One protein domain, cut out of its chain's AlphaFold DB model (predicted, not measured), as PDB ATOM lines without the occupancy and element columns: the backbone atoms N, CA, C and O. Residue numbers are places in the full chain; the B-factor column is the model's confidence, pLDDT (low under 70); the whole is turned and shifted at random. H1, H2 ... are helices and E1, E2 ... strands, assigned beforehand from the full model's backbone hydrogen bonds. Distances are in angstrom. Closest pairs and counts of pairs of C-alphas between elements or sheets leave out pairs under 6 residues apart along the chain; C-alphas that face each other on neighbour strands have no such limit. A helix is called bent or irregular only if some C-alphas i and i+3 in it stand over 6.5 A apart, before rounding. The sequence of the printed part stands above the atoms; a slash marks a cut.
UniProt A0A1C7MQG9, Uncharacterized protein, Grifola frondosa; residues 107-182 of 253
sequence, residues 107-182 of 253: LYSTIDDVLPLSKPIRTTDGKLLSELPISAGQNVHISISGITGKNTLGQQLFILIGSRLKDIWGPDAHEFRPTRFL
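This is residues 107 to 182 of the 253 residues of an uncharacterized protein of Grifola frondosa (UniProt A0A1C7MQG9). A long antiparallel hairpin, E1 and E2, with E1 sharply bent, makes one end of a loose, elongated model; a small parallel pair, E3 and E4, is in the middle, and a tail with two short helices, H1 and then H2, runs out to the other end. Residues 149 to 154, in the long link between E3 and E4, stick out as a free loop, while residues 107 to 108 pair with E3. The printed part has 76 residues, with four named strands and then two named helices, in the order E1, E2, E3, E4, H1, H2; the two sheets are E1 - E2, antiparallel, and E3 - E4, parallel. The class is mixed, helices and strands, with under half of the residues in named elements. The whole is loose, with a radius of gyration of the C-alphas of 14.9 A, and spans 43 by 28 by 25 A.

E1 covers residues 113 to 122, from C-alpha 113 at (27.295, 4.345, -86.748), and is 20.1 A long; it bends by 99 degrees at residue 119. E2, residues 128 to 134, is 16.7 A long. E3 is residues 139 to 143, 13.0 A, and E4 is residues 157 to 160, 9.9 A, with C-alpha 160 at (40.390, -6.653, -80.466). H1 is residues 166 to 169, 5.1 A. H2, residues 178 to 181, is 6.1 A long and ends with C-alpha 181 at (44.548, -26.201, -87.092).

E1 and E2 form a hairpin with 154 degrees between their directions; N 115 and O 132 are 2.8 A apart and N 121 and O 129 are 2.9 A apart, both within hydrogen-bond range. E2 and E3 are only just apart, their closest C-alphas 8.2 A from each other. Residues 107 to 108 pair antiparallel with residues 139 to 140 of E3. E3 and E4 are parallel neighbours at 25 degrees, with N 143 and O 159 2.8 A apart, within hydrogen-bond range. E4 is apart from E1 and from E2, with no C-alphas within 8 A. H1 and H2 are apart by the same measure. Both helices are too short for an O i to N i+4 pair; the one O i to N i+3 pair is within range in H2 but not in H1.

The C-alphas of Ala 136 and Thr 179 are the two farthest apart, at 43.1 A. The printed part has no cut. The link from E3 to E4, 13 residues, is long; those from E1 to E2, E2 to E3 and E4 to H1 are tight, and that from H1 to H2 is short. The mean pLDDT of the printed part is 75.6, and residues 145 to 162 are under 70.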
ATOM      1  N   LEU A 107      40.614   2.060 -90.114       81.19
ATOM      2  CA  LEU A 107      39.335   2.417 -90.714       81.19
ATOM      3  C   LEU A 107      38.989   3.861 -90.355       81.19
ATOM      4  O   LEU A 107      39.295   4.320 -89.257       81.19
ATOM      5  N   TYR A 108      38.318   4.553 -91.267       86.06
ATOM      6  CA  TYR A 108      37.827   5.912 -91.063       86.06
ATOM      7  C   TYR A 108      36.315   5.927 -91.272       86.06
ATOM      8  O   TYR A 108      35.841   5.536 -92.342       86.06
ATOM      9  N   SER A 109      35.559   6.345 -90.257       88.31
ATOM     10  CA  SER A 109      34.102   6.394 -90.363       88.31
ATOM     11  C   SER A 109      33.662   7.609 -91.167       88.31
ATOM     12  O   SER A 109      33.989   8.744 -90.822       88.31
ATOM     13  N   THR A 110      32.894   7.396 -92.230       92.25
ATOM     14  CA  THR A 110      32.304   8.484 -93.027       92.25
ATOM     15  C   THR A 110      30.939   8.927 -92.505       92.25
ATOM     16  O   THR A 110      30.470  10.001 -92.876       92.25
ATOM     17  N   ILE A 111      30.316   8.121 -91.644       93.00
ATOM     18  CA  ILE A 111      28.996   8.358 -91.057       93.00
ATOM     19  C   ILE A 111      29.016   8.058 -89.557       93.00
ATOM     20  O   ILE A 111      29.922   7.384 -89.064       93.00
ATOM     21  N   ASP A 112      28.015   8.561 -88.842       94.44
ATOM     22  CA  ASP A 112      27.733   8.088 -87.490       94.44
ATOM     23  C   ASP A 112      27.166   6.665 -87.579       94.44
ATOM     24  O   ASP A 112      26.260   6.403 -88.374       94.44
ATOM     25  N   ASP A 113      27.702   5.749 -86.779       92.25
ATOM     26  CA  ASP A 113      27.295   4.345 -86.748       92.25
ATOM     27  C   ASP A 113      27.429   3.769 -85.329       92.25
ATOM     28  O   ASP A 113      28.003   4.385 -84.429       92.25
ATOM     29  N   VAL A 114      26.890   2.575 -85.102       90.56
ATOM     30  CA  VAL A 114      26.975   1.858 -83.830       90.56
ATOM     31  C   VAL A 114      27.519   0.459 -84.082       90.56
ATOM     32  O   VAL A 114      26.873  -0.382 -84.701       90.56
ATOM     33  N   LEU A 115      28.708   0.185 -83.547       86.88
ATOM     34  CA  LEU A 115      29.347  -1.116 -83.654       86.88
ATOM     35  C   LEU A 115      28.843  -2.058 -82.548       86.88
ATOM     36  O   LEU A 115      29.137  -1.824 -81.369       86.88
ATOM     37  N   PRO A 116      28.149  -3.159 -82.886       86.12
ATOM     38  CA  PRO A 116      27.739  -4.147 -81.900       86.12
ATOM     39  C   PRO A 116      28.945  -4.957 -81.410       86.12
ATOM     40  O   PRO A 116      29.771  -5.427 -82.196       86.12
ATOM     41  N   LEU A 117      29.033  -5.168 -80.097       82.12
ATOM     42  CA  LEU A 117      30.085  -5.972 -79.490       82.12
ATOM     43  C   LEU A 117      29.636  -7.420 -79.317       82.12
ATOM     44  O   LEU A 117      28.584  -7.704 -78.750       82.12
ATOM     45  N   SER A 118      30.492  -8.359 -79.727       74.81
ATOM     46  CA  SER A 118      30.253  -9.792 -79.509       74.81
ATOM     47  C   SER A 118      30.259 -10.177 -78.026       74.81
ATOM     48  O   SER A 118      29.603 -11.140 -77.627       74.81
ATOM     49  N   LYS A 119      30.993  -9.421 -77.202       76.12
ATOM     50  CA  LYS A 119      31.010  -9.517 -75.743       76.12
ATOM     51  C   LYS A 119      30.973  -8.115 -75.142       76.12
ATOM     52  O   LYS A 119      31.737  -7.265 -75.600       76.12
ATOM     53  N   PRO A 120      30.158  -7.871 -74.102       81.38
ATOM     54  CA  PRO A 120      30.160  -6.582 -73.436       81.38
ATOM     55  C   PRO A 120      31.538  -6.239 -72.862       81.38
ATOM     56  O   PRO A 120      32.186  -7.083 -72.238       81.38
ATOM     57  N   ILE A 121      31.969  -4.991 -73.033       80.00
ATOM     58  CA  ILE A 121      33.210  -4.468 -72.451       80.00
ATOM     59  C   ILE A 121      32.893  -3.604 -71.235       80.00
ATOM     60  O   ILE A 121      31.843  -2.965 -71.169       80.00
ATOM     61  N   ARG A 122      33.805  -3.565 -70.262       79.62
ATOM     62  CA  ARG A 122      33.677  -2.704 -69.082       79.62
ATOM     63  C   ARG A 122      34.521  -1.445 -69.261       79.62
ATOM     64  O   ARG A 122      35.723  -1.545 -69.494       79.62
ATOM     65  N   THR A 123      33.899  -0.278 -69.135       79.62
ATOM     66  CA  THR A 123      34.594   1.015 -69.183       79.62
ATOM     67  C   THR A 123      35.384   1.271 -67.899       79.62
ATOM     68  O   THR A 123      35.185   0.595 -66.884       79.62
ATOM     69  N   THR A 124      36.258   2.280 -67.915       78.75
ATOM     70  CA  THR A 124      36.975   2.767 -66.718       78.75
ATOM     71  C   THR A 124      36.031   3.145 -65.580       78.75
ATOM     72  O   THR A 124      36.366   2.956 -64.416       78.75
ATOM     73  N   ASP A 125      34.825   3.591 -65.925       83.06
ATOM     74  CA  ASP A 125      33.797   4.037 -64.981       83.06
ATOM     75  C   ASP A 125      32.914   2.871 -64.498       83.06
ATOM     76  O   ASP A 125      31.883   3.067 -63.857       83.06
ATOM     77  N   GLY A 126      33.278   1.635 -64.851       83.75
ATOM     78  CA  GLY A 126      32.599   0.417 -64.424       83.75
ATOM     79  C   GLY A 126      31.326   0.074 -65.200       83.75
ATOM     80  O   GLY A 126      30.754  -0.987 -64.936       83.75
ATOM     81  N   LYS A 127      30.897   0.897 -66.165       86.31
ATOM     82  CA  LYS A 127      29.722   0.621 -67.007       86.31
ATOM     83  C   LYS A 127      30.019  -0.507 -67.992       86.31
ATOM     84  O   LYS A 127      31.122  -0.598 -68.524       86.31
ATOM     85  N   LEU A 128      29.027  -1.358 -68.232       86.44
ATOM     86  CA  LEU A 128      29.082  -2.367 -69.286       86.44
ATOM     87  C   LEU A 128      28.504  -1.777 -70.572       86.44
ATOM     88  O   LEU A 128      27.400  -1.239 -70.553       86.44
ATOM     89  N   LEU A 129      29.247  -1.891 -71.667       83.06
ATOM     90  CA  LEU A 129      28.818  -1.507 -73.008       83.06
ATOM     91  C   LEU A 129      28.694  -2.763 -73.863       83.06
ATOM     92  O   LEU A 129      29.641  -3.541 -73.945       83.06
ATOM     93  N   SER A 130      27.539  -2.955 -74.496       86.81
ATOM     94  CA  SER A 130      27.296  -3.987 -75.517       86.81
ATOM     95  C   SER A 130      27.418  -3.449 -76.943       86.81
ATOM     96  O   SER A 130      27.417  -4.220 -77.896       86.81
ATOM     97  N   GLU A 131      27.529  -2.135 -77.088       89.06
ATOM     98  CA  GLU A 131      27.632  -1.436 -78.359       89.06
ATOM     99  C   GLU A 131      28.549  -0.221 -78.208       89.06
ATOM    100  O   GLU A 131      28.670   0.353 -77.119       89.06
ATOM    101  N   LEU A 132      29.235   0.133 -79.290       86.25
ATOM    102  CA  LEU A 132      30.158   1.258 -79.354       86.25
ATOM    103  C   LEU A 132      29.677   2.247 -80.416       86.25
ATOM    104  O   LEU A 132      29.752   1.919 -81.601       86.25
ATOM    105  N   PRO A 133      29.217   3.448 -80.033       88.88
ATOM    106  CA  PRO A 133      28.955   4.494 -81.008       88.88
ATOM    107  C   PRO A 133      30.274   4.945 -81.653       88.88
ATOM    108  O   PRO A 133      31.285   5.132 -80.971       88.88
ATOM    109  N   ILE A 134      30.246   5.108 -82.970       89.25
ATOM    110  CA  ILE A 134      31.335   5.602 -83.807       89.25
ATOM    111  C   ILE A 134      30.821   6.861 -84.495       89.25
ATOM    112  O   ILE A 134      29.798   6.823 -85.171       89.25
ATOM    113  N   SER A 135      31.520   7.978 -84.327       91.31
ATOM    114  CA  SER A 135      31.146   9.227 -84.991       91.31
ATOM    115  C   SER A 135      31.755   9.330 -86.388       91.31
ATOM    116  O   SER A 135      32.860   8.842 -86.640       91.31
ATOM    117  N   ALA A 136      31.077  10.036 -87.287       91.06
ATOM    118  CA  ALA A 136      31.642  10.470 -88.553       91.06
ATOM    119  C   ALA A 136      32.952  11.237 -88.298       91.06
ATOM    120  O   ALA A 136      33.036  12.103 -87.427       91.06
ATOM    121  N   GLY A 137      33.994  10.901 -89.051       87.81
ATOM    122  CA  GLY A 137      35.339  11.444 -88.879       87.81
ATOM    123  C   GLY A 137      36.232  10.682 -87.899       87.81
ATOM    124  O   GLY A 137      37.407  11.016 -87.757       87.81
ATOM    125  N   GLN A 138      35.715   9.655 -87.220       84.25
ATOM    126  CA  GLN A 138      36.486   8.887 -86.249       84.25
ATOM    127  C   GLN A 138      37.379   7.835 -86.922       84.25
ATOM    128  O   GLN A 138      36.926   7.057 -87.765       84.25
ATOM    129  N   ASN A 139      38.641   7.765 -86.484       81.81
ATOM    130  CA  ASN A 139      39.542   6.662 -86.815       81.81
ATOM    131  C   ASN A 139      39.288   5.466 -85.889       81.81
ATOM    132  O   ASN A 139      39.277   5.590 -84.661       81.81
ATOM    133  N   VAL A 140      39.129   4.290 -86.486       80.00
ATOM    134  CA  VAL A 140      38.877   3.020 -85.809       80.00
ATOM    135  C   VAL A 140      40.027   2.077 -86.127       80.00
ATOM    136  O   VAL A 140      40.273   1.729 -87.281       80.00
ATOM    137  N   HIS A 141      40.763   1.683 -85.094       77.50
ATOM    138  CA  HIS A 141      41.930   0.825 -85.227       77.50
ATOM    139  C   HIS A 141      41.543  -0.591 -84.826       77.50
ATOM    140  O   HIS A 141      41.035  -0.839 -83.734       77.50
ATOM    141  N   ILE A 142      41.801  -1.557 -85.696       75.75
ATOM    142  CA  ILE A 142      41.546  -2.961 -85.388       75.75
ATOM    143  C   ILE A 142      42.876  -3.612 -85.014       75.75
ATOM    144  O   ILE A 142      43.842  -3.509 -85.757       75.75
ATOM    145  N   SER A 143      42.938  -4.290 -83.868       76.31
ATOM    146  CA  SER A 143      44.122  -5.030 -83.428       76.31
ATOM    147  C   SER A 143      43.975  -6.520 -83.726       76.31
ATOM    148  O   SER A 143      43.187  -7.224 -83.086       76.31
ATOM    149  N   ILE A 144      44.792  -7.015 -84.656       74.00
ATOM    150  CA  ILE A 144      44.917  -8.438 -85.001       74.00
ATOM    151  C   ILE A 144      45.628  -9.195 -83.868       74.00
ATOM    152  O   ILE A 144      45.182 -10.261 -83.450       74.00
ATOM    153  N   SER A 145      46.703  -8.632 -83.304       64.44
ATOM    154  CA  SER A 145      47.523  -9.305 -82.282       64.44
ATOM    155  C   SER A 145      46.828  -9.443 -80.924       64.44
ATOM    156  O   SER A 145      47.216 -10.297 -80.126       64.44
ATOM    157  N   GLY A 146      45.825  -8.605 -80.637       57.06
ATOM    158  CA  GLY A 146      45.090  -8.645 -79.373       57.06
ATOM    159  C   GLY A 146      45.921  -8.291 -78.143       57.06
ATOM    160  O   GLY A 146      45.634  -8.802 -77.063       57.06
ATOM    161  N   ILE A 147      46.967  -7.469 -78.280       43.97
ATOM    162  CA  ILE A 147      47.745  -7.031 -77.118       43.97
ATOM    163  C   ILE A 147      46.893  -6.025 -76.345       43.97
ATOM    164  O   ILE A 147      46.652  -4.911 -76.802       43.97
ATOM    165  N   THR A 148      46.435  -6.420 -75.158       37.94
ATOM    166  CA  THR A 148      45.779  -5.529 -74.196       37.94
ATOM    167  C   THR A 148      46.850  -4.681 -73.500       37.94
ATOM    168  O   THR A 148      47.213  -4.915 -72.353       37.94
ATOM    169  N   GLY A 149      47.433  -3.728 -74.225       38.09
ATOM    170  CA  GLY A 149      48.310  -2.708 -73.655       38.09
ATOM    171  C   GLY A 149      47.502  -1.450 -73.366       38.09
ATOM    172  O   GLY A 149      46.763  -0.995 -74.230       38.09
ATOM    173  N   LYS A 150      47.635  -0.866 -72.170       34.53
ATOM    174  CA  LYS A 150      47.194   0.518 -71.938       34.53
ATOM    175  C   LYS A 150      48.096   1.429 -72.770       34.53
ATOM    176  O   LYS A 150      49.222   1.697 -72.364       34.53
ATOM    177  N   ASN A 151      47.642   1.871 -73.931       39.34
ATOM    178  CA  ASN A 151      48.323   2.888 -74.719       39.34
ATOM    179  C   ASN A 151      47.733   4.272 -74.414       39.34
ATOM    180  O   ASN A 151      46.538   4.524 -74.521       39.34
ATOM    181  N   THR A 152      48.624   5.170 -74.006       35.28
ATOM    182  CA  THR A 152      48.410   6.552 -73.543       35.28
ATOM    183  C   THR A 152      48.144   7.543 -74.689       35.28
ATOM    184  O   THR A 152      48.433   8.728 -74.566       35.28
ATOM    185  N   LEU A 153      47.648   7.077 -75.837       37.50
ATOM    186  CA  LEU A 153      47.404   7.911 -77.017       37.50
ATOM    187  C   LEU A 153      45.904   8.171 -77.125       37.50
ATOM    188  O   LEU A 153      45.139   7.362 -77.646       37.50
ATOM    189  N   GLY A 154      45.491   9.296 -76.539       39.12
ATOM    190  CA  GLY A 154      44.114   9.764 -76.570       39.12
ATOM    191  C   GLY A 154      43.565   9.822 -77.996       39.12
ATOM    192  O   GLY A 154      44.250  10.279 -78.907       39.12
ATOM    193  N   GLN A 155      42.304   9.399 -78.133       36.59
ATOM    194  CA  GLN A 155      41.444   9.434 -79.329       36.59
ATOM    195  C   GLN A 155      41.473   8.233 -80.299       36.59
ATOM    196  O   GLN A 155      40.759   8.274 -81.297       36.59
ATOM    197  N   GLN A 156      42.181   7.131 -80.019       43.41
ATOM    198  CA  GLN A 156      42.108   5.917 -80.859       43.41
ATOM    199  C   GLN A 156      41.269   4.807 -80.212       43.41
ATOM    200  O   GLN A 156      41.537   4.387 -79.085       43.41
ATOM    201  N   LEU A 157      40.252   4.320 -80.934       43.62
ATOM    202  CA  LEU A 157      39.428   3.179 -80.526       43.62
ATOM    203  C   LEU A 157      40.038   1.877 -81.063       43.62
ATOM    204  O   LEU A 157      40.186   1.739 -82.275       43.62
ATOM    205  N   PHE A 158      40.353   0.924 -80.176       50.19
ATOM    206  CA  PHE A 158      40.915  -0.383 -80.540       50.19
ATOM    207  C   PHE A 158      39.863  -1.501 -80.482       50.19
ATOM    208  O   PHE A 158      39.332  -1.799 -79.412       50.19
ATOM    209  N   ILE A 159      39.608  -2.173 -81.607       51.81
ATOM    210  CA  ILE A 159      38.776  -3.386 -81.673       51.81
ATOM    211  C   ILE A 159      39.695  -4.607 -81.636       51.81
ATOM    212  O   ILE A 159      40.561  -4.762 -82.495       51.81
ATOM    213  N   LEU A 160      39.528  -5.483 -80.642       54.44
ATOM    214  CA  LEU A 160      40.390  -6.653 -80.466       54.44
ATOM    215  C   LEU A 160      39.855  -7.860 -81.238       54.44
ATOM    216  O   LEU A 160      38.763  -8.349 -80.966       54.44
ATOM    217  N   ILE A 161      40.679  -8.404 -82.129       58.16
ATOM    218  CA  ILE A 161      40.406  -9.638 -82.896       58.16
ATOM    219  C   ILE A 161      41.306 -10.781 -82.399       58.16
ATOM    220  O   ILE A 161      41.513 -11.806 -83.036       58.16
ATOM    221  N   GLY A 162      41.845 -10.582 -81.198       65.88
ATOM    222  CA  GLY A 162      43.144 -11.070 -80.793       65.88
ATOM    223  C   GLY A 162      43.428 -12.527 -81.102       65.88
ATOM    224  O   GLY A 162      42.901 -13.436 -80.458       65.88
ATOM    225  N   SER A 163      44.411 -12.716 -81.975       73.06
ATOM    226  CA  SER A 163      45.086 -13.985 -82.213       73.06
ATOM    227  C   SER A 163      45.611 -14.652 -80.934       73.06
ATOM    228  O   SER A 163      45.926 -15.831 -80.968       73.06
ATOM    229  N   ARG A 164      45.701 -13.930 -79.806       77.69
ATOM    230  CA  ARG A 164      46.182 -14.413 -78.498       77.69
ATOM    231  C   ARG A 164      45.130 -14.368 -77.380       77.69
ATOM    232  O   ARG A 164      45.464 -14.549 -76.213       77.69
ATOM    233  N   LEU A 165      43.859 -14.107 -77.697       77.62
ATOM    234  CA  LEU A 165      42.797 -14.113 -76.688       77.62
ATOM    235  C   LEU A 165      42.492 -15.546 -76.245       77.62
ATOM    236  O   LEU A 165      42.051 -16.363 -77.053       77.62
ATOM    237  N   LYS A 166      42.664 -15.827 -74.949       80.69
ATOM    238  CA  LYS A 166      42.408 -17.156 -74.364       80.69
ATOM    239  C   LYS A 166      40.964 -17.623 -74.525       80.69
ATOM    240  O   LYS A 166      40.706 -18.805 -74.713       80.69
ATOM    241  N   ASP A 167      40.035 -16.677 -74.537       77.50
ATOM    242  CA  ASP A 167      38.618 -16.921 -74.798       77.50
ATOM    243  C   ASP A 167      38.328 -17.487 -76.197       77.50
ATOM    244  O   ASP A 167      37.269 -18.076 -76.406       77.50
ATOM    245  N   ILE A 168      39.222 -17.244 -77.161       76.25
ATOM    246  CA  ILE A 168      39.084 -17.679 -78.557       76.25
ATOM    247  C   ILE A 168      39.992 -18.883 -78.819       76.25
ATOM    248  O   ILE A 168      39.560 -19.861 -79.422       76.25
ATOM    249  N   TRP A 169      41.241 -18.811 -78.359       80.75
ATOM    250  CA  TRP A 169      42.308 -19.749 -78.716       80.75
ATOM    251  C   TRP A 169      42.652 -20.759 -77.618       80.75
ATOM    252  O   TRP A 169      43.510 -21.610 -77.833       80.75
ATOM    253  N   GLY A 170      41.980 -20.691 -76.468       82.88
ATOM    254  CA  GLY A 170      42.206 -21.579 -75.332       82.88
ATOM    255  C   GLY A 170      43.255 -21.063 -74.339       82.88
ATOM    256  O   GLY A 170      43.866 -20.010 -74.535       82.88
ATOM    257  N   PRO A 171      43.479 -21.784 -73.228       86.62
ATOM    258  CA  PRO A 171      44.433 -21.374 -72.195       86.62
ATOM    259  C   PRO A 171      45.874 -21.249 -72.719       86.62
ATOM    260  O   PRO A 171      46.628 -20.418 -72.208       86.62
ATOM    261  N   ASP A 172      46.219 -22.008 -73.761       88.12
ATOM    262  CA  ASP A 172      47.507 -22.034 -74.458       88.12
ATOM    263  C   ASP A 172      47.579 -21.040 -75.637       88.12
ATOM    264  O   ASP A 172      48.379 -21.208 -76.550       88.12
ATOM    265  N   ALA A 173      46.762 -19.979 -75.639       85.12
ATOM    266  CA  ALA A 173      46.720 -18.988 -76.723       85.12
ATOM    267  C   ALA A 173      48.061 -18.285 -77.017       85.12
ATOM    268  O   ALA A 173      48.204 -17.648 -78.061       85.12
ATOM    269  N   HIS A 174      49.036 -18.360 -76.114       87.38
ATOM    270  CA  HIS A 174      50.370 -17.788 -76.311       87.38
ATOM    271  C   HIS A 174      51.397 -18.810 -76.814       87.38
ATOM    272  O   HIS A 174      52.490 -18.406 -77.194       87.38
ATOM    273  N   GLU A 175      51.036 -20.092 -76.851       91.06
ATOM    274  CA  GLU A 175      51.915 -21.188 -77.250       91.06
ATOM    275  C   GLU A 175      51.852 -21.428 -78.756       91.06
ATOM    276  O   GLU A 175      50.779 -21.329 -79.365       91.06
ATOM    277  N   PHE A 176      52.994 -21.779 -79.349       93.62
ATOM    278  CA  PHE A 176      53.090 -22.186 -80.747       93.62
ATOM    279  C   PHE A 176      52.723 -23.668 -80.876       93.62
ATOM    280  O   PHE A 176      53.502 -24.558 -80.551       93.62
ATOM    281  N   ARG A 177      51.494 -23.945 -81.325       93.75
ATOM    282  CA  ARG A 177      50.935 -25.300 -81.449       93.75
ATOM    283  C   ARG A 177      50.232 -25.494 -82.798       93.75
ATOM    284  O   ARG A 177      49.005 -25.375 -82.870       93.75
ATOM    285  N   PRO A 178      50.962 -25.854 -83.870       95.19
ATOM    286  CA  PRO A 178      50.394 -26.036 -85.211       95.19
ATOM    287  C   PRO A 178      49.214 -27.011 -85.270       95.19
ATOM    288  O   PRO A 178      48.260 -26.797 -86.016       95.19
ATOM    289  N   THR A 179      49.222 -28.057 -84.436       93.75
ATOM    290  CA  THR A 179      48.161 -29.077 -84.406       93.75
ATOM    291  C   THR A 179      46.768 -28.517 -84.128       93.75
ATOM    292  O   THR A 179      45.797 -29.164 -84.512       93.75
ATOM    293  N   ARG A 180      46.645 -27.294 -83.582       90.00
ATOM    294  CA  ARG A 180      45.343 -26.646 -83.359       90.00
ATOM    295  C   ARG A 180      44.521 -26.461 -84.639       90.00
ATOM    296  O   ARG A 180      43.294 -26.450 -84.602       90.00
ATOM    297  N   PHE A 181      45.193 -26.324 -85.783       89.69
ATOM    298  CA  PHE A 181      44.548 -26.201 -87.092       89.69
ATOM    299  C   PHE A 181      44.232 -27.553 -87.745       89.69
ATOM    300  O   PHE A 181      43.746 -27.574 -88.875       89.69
ATOM    301  N   LEU A 182      44.504 -28.664 -87.054       90.94
ATOM    302  CA  LEU A 182      44.307 -30.032 -87.541       90.94
ATOM    303  C   LEU A 182      43.349 -30.840 -86.658       90.94
ATOM    304  O   LEU A 182      42.600 -31.663 -87.166       90.94
TER     305      LEU A 182